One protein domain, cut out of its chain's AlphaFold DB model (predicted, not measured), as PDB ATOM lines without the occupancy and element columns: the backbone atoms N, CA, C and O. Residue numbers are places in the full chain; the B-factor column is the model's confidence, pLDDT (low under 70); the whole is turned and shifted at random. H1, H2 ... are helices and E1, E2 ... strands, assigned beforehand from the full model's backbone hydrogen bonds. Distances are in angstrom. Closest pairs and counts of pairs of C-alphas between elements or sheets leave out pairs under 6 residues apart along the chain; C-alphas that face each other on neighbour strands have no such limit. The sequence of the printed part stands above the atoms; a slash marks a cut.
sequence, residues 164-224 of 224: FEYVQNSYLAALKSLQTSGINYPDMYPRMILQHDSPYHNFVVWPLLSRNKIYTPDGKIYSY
ATOM      1  N   PHE A 164     -38.927  31.951  12.742       77.06
ATOM      2  CA  PHE A 164     -40.137  31.127  12.750       77.06
ATOM      3  C   PHE A 164     -40.192  30.196  11.535       77.06
ATOM      4  O   PHE A 164     -40.445  29.004  11.695       77.06
ATOM      5  N   GLU A 165     -39.879  30.712  10.343       78.00
ATOM      6  CA  GLU A 165     -39.819  29.920   9.111       78.00
ATOM      7  C   GLU A 165     -38.791  28.787   9.211       78.00
ATOM      8  O   GLU A 165     -39.089  27.640   8.876       78.00
ATOM      9  N   TYR A 166     -37.602  29.063   9.755       83.62
ATOM     10  CA  TYR A 166     -36.595  28.030   9.994       83.62
ATOM     11  C   TYR A 166     -37.103  26.940  10.952       83.62
ATOM     12  O   TYR A 166     -36.912  25.746  10.693       83.62
ATOM     13  N   VAL A 167     -37.765  27.322  12.047       85.25
ATOM     14  CA  VAL A 167     -38.337  26.364  13.006       85.25
ATOM     15  C   VAL A 167     -39.452  25.545  12.357       85.25
ATOM     16  O   VAL A 167     -39.492  24.327  12.536       85.25
ATOM     17  N   GLN A 168     -40.308  26.170  11.548       84.44
ATOM     18  CA  GLN A 168     -41.363  25.488  10.800       84.44
ATOM     19  C   GLN A 168     -40.782  24.486   9.790       84.44
ATOM     20  O   GLN A 168     -41.209  23.331   9.752       84.44
ATOM     21  N   ASN A 169     -39.763  24.879   9.024       85.62
ATOM     22  CA  ASN A 169     -39.078  23.999   8.075       85.62
ATOM     23  C   ASN A 169     -38.368  22.839   8.785       85.62
ATOM     24  O   ASN A 169     -38.442  21.691   8.341       85.62
ATOM     25  N   SER A 170     -37.744  23.108   9.933       87.25
ATOM     26  CA  SER A 170     -37.125  22.079  10.774       87.25
ATOM     27  C   SER A 170     -38.157  21.093  11.326       87.25
ATOM     28  O   SER A 170     -37.912  19.887  11.331       87.25
ATOM     29  N   TYR A 171     -39.336  21.573  11.727       87.75
ATOM     30  CA  TYR A 171     -40.454  20.731  12.151       87.75
ATOM     31  C   TYR A 171     -40.965  19.829  11.016       87.75
ATOM     32  O   TYR A 171     -41.164  18.631  11.221       87.75
ATOM     33  N   LEU A 172     -41.114  20.362   9.800       89.38
ATOM     34  CA  LEU A 172     -41.505  19.565   8.632       89.38
ATOM     35  C   LEU A 172     -40.464  18.484   8.302       89.38
ATOM     36  O   LEU A 172     -40.829  17.348   7.989       89.38
ATOM     37  N   ALA A 173     -39.172  18.802   8.421       86.06
ATOM     38  CA  ALA A 173     -38.098  17.824   8.263       86.06
ATOM     39  C   ALA A 173     -38.173  16.716   9.329       86.06
ATOM     40  O   ALA A 173     -38.046  15.534   8.994       86.06
ATOM     41  N   ALA A 174     -38.460  17.079  10.583       87.25
ATOM     42  CA  ALA A 174     -38.656  16.130  11.676       87.25
ATOM     43  C   ALA A 174     -39.824  15.171  11.401       87.25
ATOM     44  O   ALA A 174     -39.668  13.955  11.524       87.25
ATOM     45  N   LEU A 175     -40.974  15.700  10.963       86.88
ATOM     46  CA  LEU A 175     -42.146  14.900  10.589       86.88
ATOM     47  C   LEU A 175     -41.836  13.929   9.449       86.88
ATOM     48  O   LEU A 175     -42.165  12.746   9.537       86.88
ATOM     49  N   LYS A 176     -41.170  14.404   8.392       86.69
ATOM     50  CA  LYS A 176     -40.782  13.562   7.256       86.69
ATOM     51  C   LYS A 176     -39.836  12.442   7.690       86.69
ATOM     52  O   LYS A 176     -39.991  11.298   7.261       86.69
ATOM     53  N   SER A 177     -38.878  12.757   8.560       83.12
ATOM     54  CA  SER A 177     -37.961  11.765   9.120       83.12
ATOM     55  C   SER A 177     -38.704  10.718   9.946       83.12
ATOM     56  O   SER A 177     -38.457   9.526   9.785       83.12
ATOM     57  N   LEU A 178     -39.652  11.145  10.782       83.50
ATOM     58  CA  LEU A 178     -40.475  10.247  11.589       83.50
ATOM     59  C   LEU A 178     -41.289   9.283  10.715       83.50
ATOM     60  O   LEU A 178     -41.341   8.091  11.001       83.50
ATOM     61  N   GLN A 179     -41.882   9.787   9.629       83.75
ATOM     62  CA  GLN A 179     -42.653   8.983   8.676       83.75
ATOM     63  C   GLN A 179     -41.790   7.976   7.907       83.75
ATOM     64  O   GLN A 179     -42.266   6.894   7.574       83.75
ATOM     65  N   THR A 180     -40.536   8.328   7.612       80.00
ATOM     66  CA  THR A 180     -39.654   7.504   6.772       80.00
ATOM     67  C   THR A 180     -38.875   6.472   7.589       80.00
ATOM     68  O   THR A 180     -38.747   5.324   7.172       80.00
ATOM     69  N   SER A 181     -38.357   6.875   8.751       76.12
ATOM     70  CA  SER A 181     -37.374   6.104   9.526       76.12
ATOM     71  C   SER A 181     -37.882   5.651  10.901       76.12
ATOM     72  O   SER A 181     -37.264   4.785  11.522       76.12
ATOM     73  N   GLY A 182     -38.995   6.206  11.394       76.00
ATOM     74  CA  GLY A 182     -39.517   5.920  12.734       76.00
ATOM     75  C   GLY A 182     -38.633   6.456  13.872       76.00
ATOM     76  O   GLY A 182     -37.813   7.348  13.671       76.00
ATOM     77  N   ILE A 183     -38.820   5.910  15.082       74.62
ATOM     78  CA  ILE A 183     -38.124   6.306  16.331       74.62
ATOM     79  C   ILE A 183     -37.158   5.236  16.868       74.62
ATOM     80  O   ILE A 183     -36.670   5.341  17.990       74.62
ATOM     81  N   ASN A 184     -36.899   4.180  16.094       68.62
ATOM     82  CA  ASN A 184     -36.233   2.968  16.592       68.62
ATOM     83  C   ASN A 184     -34.697   3.063  16.640       68.62
ATOM     84  O   ASN A 184     -34.039   2.084  16.986       68.62
ATOM     85  N   TYR A 185     -34.122   4.219  16.307       67.88
ATOM     86  CA  TYR A 185     -32.676   4.439  16.279       67.88
ATOM     87  C   TYR A 185     -32.271   5.385  17.419       67.88
ATOM     88  O   TYR A 185     -32.415   6.596  17.272       67.88
ATOM     89  N   PRO A 186     -31.772   4.868  18.559       60.78
ATOM     90  CA  PRO A 186     -31.516   5.679  19.755       60.78
ATOM     91  C   PRO A 186     -30.448   6.766  19.551       60.78
ATOM     92  O   PRO A 186     -30.503   7.809  20.206       60.78
ATOM     93  N   ASP A 187     -29.526   6.561  18.607       66.31
ATOM     94  CA  ASP A 187     -28.435   7.496  18.303       66.31
ATOM     95  C   ASP A 187     -28.779   8.511  17.197       66.31
ATOM     96  O   ASP A 187     -27.948   9.349  16.848       66.31
ATOM     97  N   MET A 188     -29.995   8.465  16.637       74.31
ATOM     98  CA  MET A 188     -30.427   9.354  15.552       74.31
ATOM     99  C   MET A 188     -31.703  10.109  15.900       74.31
ATOM    100  O   MET A 188     -32.550   9.646  16.657       74.31
ATOM    101  N   TYR A 189     -31.858  11.290  15.308       79.25
ATOM    102  CA  TYR A 189     -33.090  12.060  15.405       79.25
ATOM    103  C   TYR A 189     -34.102  11.659  14.314       79.25
ATOM    104  O   TYR A 189     -33.687  11.331  13.200       79.25
ATOM    105  N   PRO A 190     -35.417  11.739  14.592       82.06
ATOM    106  CA  PRO A 190     -36.017  12.126  15.868       82.06
ATOM    107  C   PRO A 190     -35.882  11.012  16.920       82.06
ATOM    108  O   PRO A 190     -36.155   9.851  16.628       82.06
ATOM    109  N   ARG A 191     -35.488  11.365  18.154       81.00
ATOM    110  CA  ARG A 191     -35.296  10.393  19.252       81.00
ATOM    111  C   ARG A 191     -36.313  10.597  20.363       81.00
ATOM    112  O   ARG A 191     -36.701  11.733  20.636       81.00
ATOM    113  N   MET A 192     -36.688   9.514  21.041       80.75
ATOM    114  CA  MET A 192     -37.463   9.614  22.275       80.75
ATOM    115  C   MET A 192     -36.564   9.924  23.473       80.75
ATOM    116  O   MET A 192     -35.539   9.278  23.677       80.75
ATOM    117  N   ILE A 193     -36.974  10.895  24.282       80.19
ATOM    118  CA  ILE A 193     -36.406  11.184  25.595       80.19
ATOM    119  C   ILE A 193     -37.466  10.883  26.649       80.19
ATOM    120  O   ILE A 193     -38.599  11.356  26.564       80.19
ATOM    121  N   LEU A 194     -37.069  10.096  27.645       76.81
ATOM    122  CA  LEU A 194     -37.859   9.806  28.834       76.81
ATOM    123  C   LEU A 194     -37.524  10.850  29.898       76.81
ATOM    124  O   LEU A 194     -36.366  10.959  30.305       76.81
ATOM    125  N   GLN A 195     -38.520  11.601  30.361       76.38
ATOM    126  CA  GLN A 195     -38.340  12.559  31.449       76.38
ATOM    127  C   GLN A 195     -39.378  12.280  32.530       76.38
ATOM    128  O   GLN A 195     -40.557  12.577  32.369       76.38
ATOM    129  N   HIS A 196     -38.915  11.678  33.627       66.94
ATOM    130  CA  HIS A 196     -39.780  11.134  34.677       66.94
ATOM    131  C   HIS A 196     -40.548  12.224  35.446       66.94
ATOM    132  O   HIS A 196     -41.621  11.948  35.970       66.94
ATOM    133  N   ASP A 197     -40.048  13.463  35.440       74.25
ATOM    134  CA  ASP A 197     -40.621  14.595  36.184       74.25
ATOM    135  C   ASP A 197     -41.478  15.536  35.320       74.25
ATOM    136  O   ASP A 197     -41.754  16.672  35.704       74.25
ATOM    137  N   SER A 198     -41.873  15.101  34.122       69.69
ATOM    138  CA  SER A 198     -42.630  15.925  33.183       69.69
ATOM    139  C   SER A 198     -44.058  15.400  32.996       69.69
ATOM    140  O   SER A 198     -44.248  14.185  32.935       69.69
ATOM    141  N   PRO A 199     -45.084  16.271  32.856       66.19
ATOM    142  CA  PRO A 199     -46.466  15.828  32.640       66.19
ATOM    143  C   PRO A 199     -46.631  14.970  31.377       66.19
ATOM    144  O   PRO A 199     -47.544  14.149  31.293       66.19
ATOM    145  N   TYR A 200     -45.715  15.107  30.418       58.16
ATOM    146  CA  TYR A 200     -45.604  14.210  29.277       58.16
ATOM    147  C   TYR A 200     -44.439  13.251  29.548       58.16
ATOM    148  O   TYR A 200     -43.285  13.659  29.581       58.16
ATOM    149  N   HIS A 201     -44.741  11.973  29.778       62.56
ATOM    150  CA  HIS A 201     -43.747  10.976  30.198       62.56
ATOM    151  C   HIS A 201     -42.660  10.740  29.126       62.56
ATOM    152  O   HIS A 201     -41.511  10.428  29.448       62.56
ATOM    153  N   ASN A 202     -43.020  10.936  27.849       73.00
ATOM    154  CA  ASN A 202     -42.166  10.703  26.688       73.00
ATOM    155  C   ASN A 202     -42.190  11.926  25.758       73.00
ATOM    156  O   ASN A 202     -43.266  12.405  25.395       73.00
ATOM    157  N   PHE A 203     -41.016  12.370  25.306       80.56
ATOM    158  CA  PHE A 203     -40.859  13.437  24.313       80.56
ATOM    159  C   PHE A 203     -40.156  12.929  23.072       80.56
ATOM    160  O   PHE A 203     -39.147  12.241  23.178       80.56
ATOM    161  N   VAL A 204     -40.625  13.336  21.898       82.50
ATOM    162  CA  VAL A 204     -39.850  13.212  20.663       82.50
ATOM    163  C   VAL A 204     -39.079  14.508  20.475       82.50
ATOM    164  O   VAL A 204     -39.675  15.581  20.428       82.50
ATOM    165  N   VAL A 205     -37.756  14.417  20.381       85.56
ATOM    166  CA  VAL A 205     -36.899  15.589  20.184       85.56
ATOM    167  C   VAL A 205     -36.282  15.603  18.793       85.56
ATOM    168  O   VAL A 205     -36.008  14.557  18.201       85.56
ATOM    169  N   TRP A 206     -36.024  16.812  18.304       86.88
ATOM    170  CA  TRP A 206     -35.367  17.104  17.036       86.88
ATOM    171  C   TRP A 206     -34.432  18.308  17.224       86.88
ATOM    172  O   TRP A 206     -34.813  19.247  17.927       86.88
ATOM    173  N   PRO A 207     -33.210  18.301  16.664       86.56
ATOM    174  CA  PRO A 207     -32.245  19.356  16.913       86.56
ATOM    175  C   PRO A 207     -32.523  20.559  16.010       86.56
ATOM    176  O   PRO A 207     -32.710  20.420  14.802       86.56
ATOM    177  N   LEU A 208     -32.473  21.751  16.598       85.62
ATOM    178  CA  LEU A 208     -32.307  22.998  15.857       85.62
ATOM    179  C   LEU A 208     -30.810  23.306  15.789       85.62
ATOM    180  O   LEU A 208     -30.113  23.263  16.805       85.62
ATOM    181  N   LEU A 209     -30.301  23.568  14.589       82.62
ATOM    182  CA  LEU A 209     -28.888  23.828  14.335       82.62
ATOM    183  C   LEU A 209     -28.671  25.310  14.032       82.62
ATOM    184  O   LEU A 209     -29.427  25.937  13.293       82.62
ATOM    185  N   SER A 210     -27.575  25.860  14.546       73.38
ATOM    186  CA  SER A 210     -27.155  27.231  14.247       73.38
ATOM    187  C   SER A 210     -26.991  27.473  12.740       73.38
ATOM    188  O   SER A 210     -26.595  26.557  12.012       73.38
ATOM    189  N   ARG A 211     -27.150  28.733  12.310       68.50
ATOM    190  CA  ARG A 211     -26.994  29.183  10.910       68.50
ATOM    191  C   ARG A 211     -28.019  28.574   9.951       68.50
ATOM    192  O   ARG A 211     -27.663  28.196   8.840       68.50
ATOM    193  N   ASN A 212     -29.258  28.427  10.415       68.56
ATOM    194  CA  ASN A 212     -30.389  27.935   9.624       68.56
ATOM    195  C   ASN A 212     -30.116  26.600   8.912       68.56
ATOM    196  O   ASN A 212     -30.633  26.315   7.834       68.56
ATOM    197  N   LYS A 213     -29.286  25.754   9.528       79.50
ATOM    198  CA  LYS A 213     -28.960  24.433   9.003       79.50
ATOM    199  C   LYS A 213     -30.068  23.452   9.354       79.50
ATOM    200  O   LYS A 213     -30.472  23.365  10.513       79.50
ATOM    201  N   ILE A 214     -30.542  22.689   8.376       78.75
ATOM    202  CA  ILE A 214     -31.554  21.654   8.613       78.75
ATOM    203  C   ILE A 214     -30.842  20.316   8.798       78.75
ATOM    204  O   ILE A 214     -30.075  19.888   7.933       78.75
ATOM    205  N   TYR A 215     -31.085  19.672   9.940       76.88
ATOM    206  CA  TYR A 215     -30.629  18.308  10.188       76.88
ATOM    207  C   TYR A 215     -31.329  17.360   9.213       76.88
ATOM    208  O   TYR A 215     -32.556  17.385   9.114       76.88
ATOM    209  N   THR A 216     -30.579  16.506   8.515       69.88
ATOM    210  CA  THR A 216     -31.172  15.412   7.740       69.88
ATOM    211  C   THR A 216     -30.692  14.046   8.230       69.88
ATOM    212  O   THR A 216     -29.568  13.918   8.719       69.88
ATOM    213  N   PRO A 217     -31.535  12.998   8.124       59.16
ATOM    214  CA  PRO A 217     -31.233  11.680   8.695       59.16
ATOM    215  C   PRO A 217     -30.032  10.978   8.051       59.16
ATOM    216  O   PRO A 217     -29.461  10.070   8.640       59.16
ATOM    217  N   ASP A 218     -29.634  11.401   6.849       60.25
ATOM    218  CA  ASP A 218     -28.454  10.912   6.130       60.25
ATOM    219  C   ASP A 218     -27.144  11.593   6.578       60.25
ATOM    220  O   ASP A 218     -26.103  11.398   5.950       60.25
ATOM    221  N   GLY A 219     -27.184  12.412   7.637       55.44
ATOM    222  CA  GLY A 219     -26.033  13.153   8.158       55.44
ATOM    223  C   GLY A 219     -25.598  14.320   7.269       55.44
ATOM    224  O   GLY A 219     -24.589  14.969   7.555       55.44
ATOM    225  N   LYS A 220     -26.341  14.605   6.192       55.16
ATOM    226  CA  LYS A 220     -26.096  15.782   5.365       55.16
ATOM    227  C   LYS A 220     -26.642  17.022   6.065       55.16
ATOM    228  O   LYS A 220     -27.537  16.979   6.901       55.16
ATOM    229  N   ILE A 221     -26.019  18.151   5.770       55.50
ATOM    230  CA  ILE A 221     -26.373  19.437   6.355       55.50
ATOM    231  C   ILE A 221     -26.655  20.363   5.186       55.50
ATOM    232  O   ILE A 221     -25.746  20.679   4.418       55.50
ATOM    233  N   TYR A 222     -27.904  20.795   5.066       55.41
ATOM    234  CA  TYR A 222     -28.299  21.789   4.076       55.41
ATOM    235  C   TYR A 222     -28.346  23.159   4.744       55.41
ATOM    236  O   TYR A 222     -28.795  23.281   5.885       55.41
ATOM    237  N   SER A 223     -27.838  24.166   4.040       51.03
ATOM    238  CA  SER A 223     -28.005  25.568   4.424       51.03
ATOM    239  C   SER A 223     -29.305  26.044   3.788       51.03
ATOM    240  O   SER A 223     -29.489  25.802   2.592       51.03
ATOM    241  N   TYR A 224     -30.187  26.636   4.588       49.94
ATOM    242  CA  TYR A 224     -31.339  27.376   4.087       49.94
ATOM    243  C   TYR A 224     -30.911  28.806   3.751       49.94
ATOM    244  O   TYR A 224     -30.185  29.396   4.589       49.94
TER     245      TYR A 224
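AT A GLANCE: This is residues 164 to 224 of the 224 residues of the protein "BgtE-5681" of Blumeria graminis f. sp. tritici 96224 (UniProt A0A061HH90). One helix, H1, stands with two small two-stranded hairpins: E3 and E4 pack beside it through E3, while E1 and E2 lie apart from that pair and make the other end of the longest axis. The printed part has 61 residues, with one named helix and four named strands in the order H1, E1, E2, E3, E4; each hairpin is an antiparallel sheet of two strands. The class is mixed, helices and strands. The whole is only just compact, close to loose, with a radius of gyration of the C-alphas of 12.3 A and spans of 35 by 24 by 17 A.

IN THESE COORDINATES: H1, residues 164 to 181, begins with C-alpha 164 at (-40.137, 31.127, 12.750) and is 25.4 A long. E1, residues 191 to 194, is 9.9 A long, and E2, residues 202 to 205, is 9.7 A. E3, residues 213 to 215, is 6.5 A; E4, residues 221 to 223, is 6.6 A and ends with C-alpha 223 at (-28.005, 25.568, 4.424).

HOW THE PARTS SIT: H1 has every O i to N i+4 pair within hydrogen-bond range. Its closest C-alpha pair with E3 is Ser 170 and Ile 214, 6.0 A. H1 is apart from E2 and E4. In the hairpin E1 and E2, N 193 and O 203 are 2.8 A apart. In the hairpin E3 and E4, joined by a tight link, N 214 and O 222 are 3.1 A apart. E2 and E3 are apart.

THE WHOLE: The C-alphas farthest apart, those of Asp 197 and Ser 223, are 35.9 A apart. The printed part has no cut and no long link, and Tyr 224 is the chain's last residue. The model's mean pLDDT over the printed part is 75.0; residues 184 to 187, 196, 198 to 201, 211 to 212 and 216 to 224 are under 70.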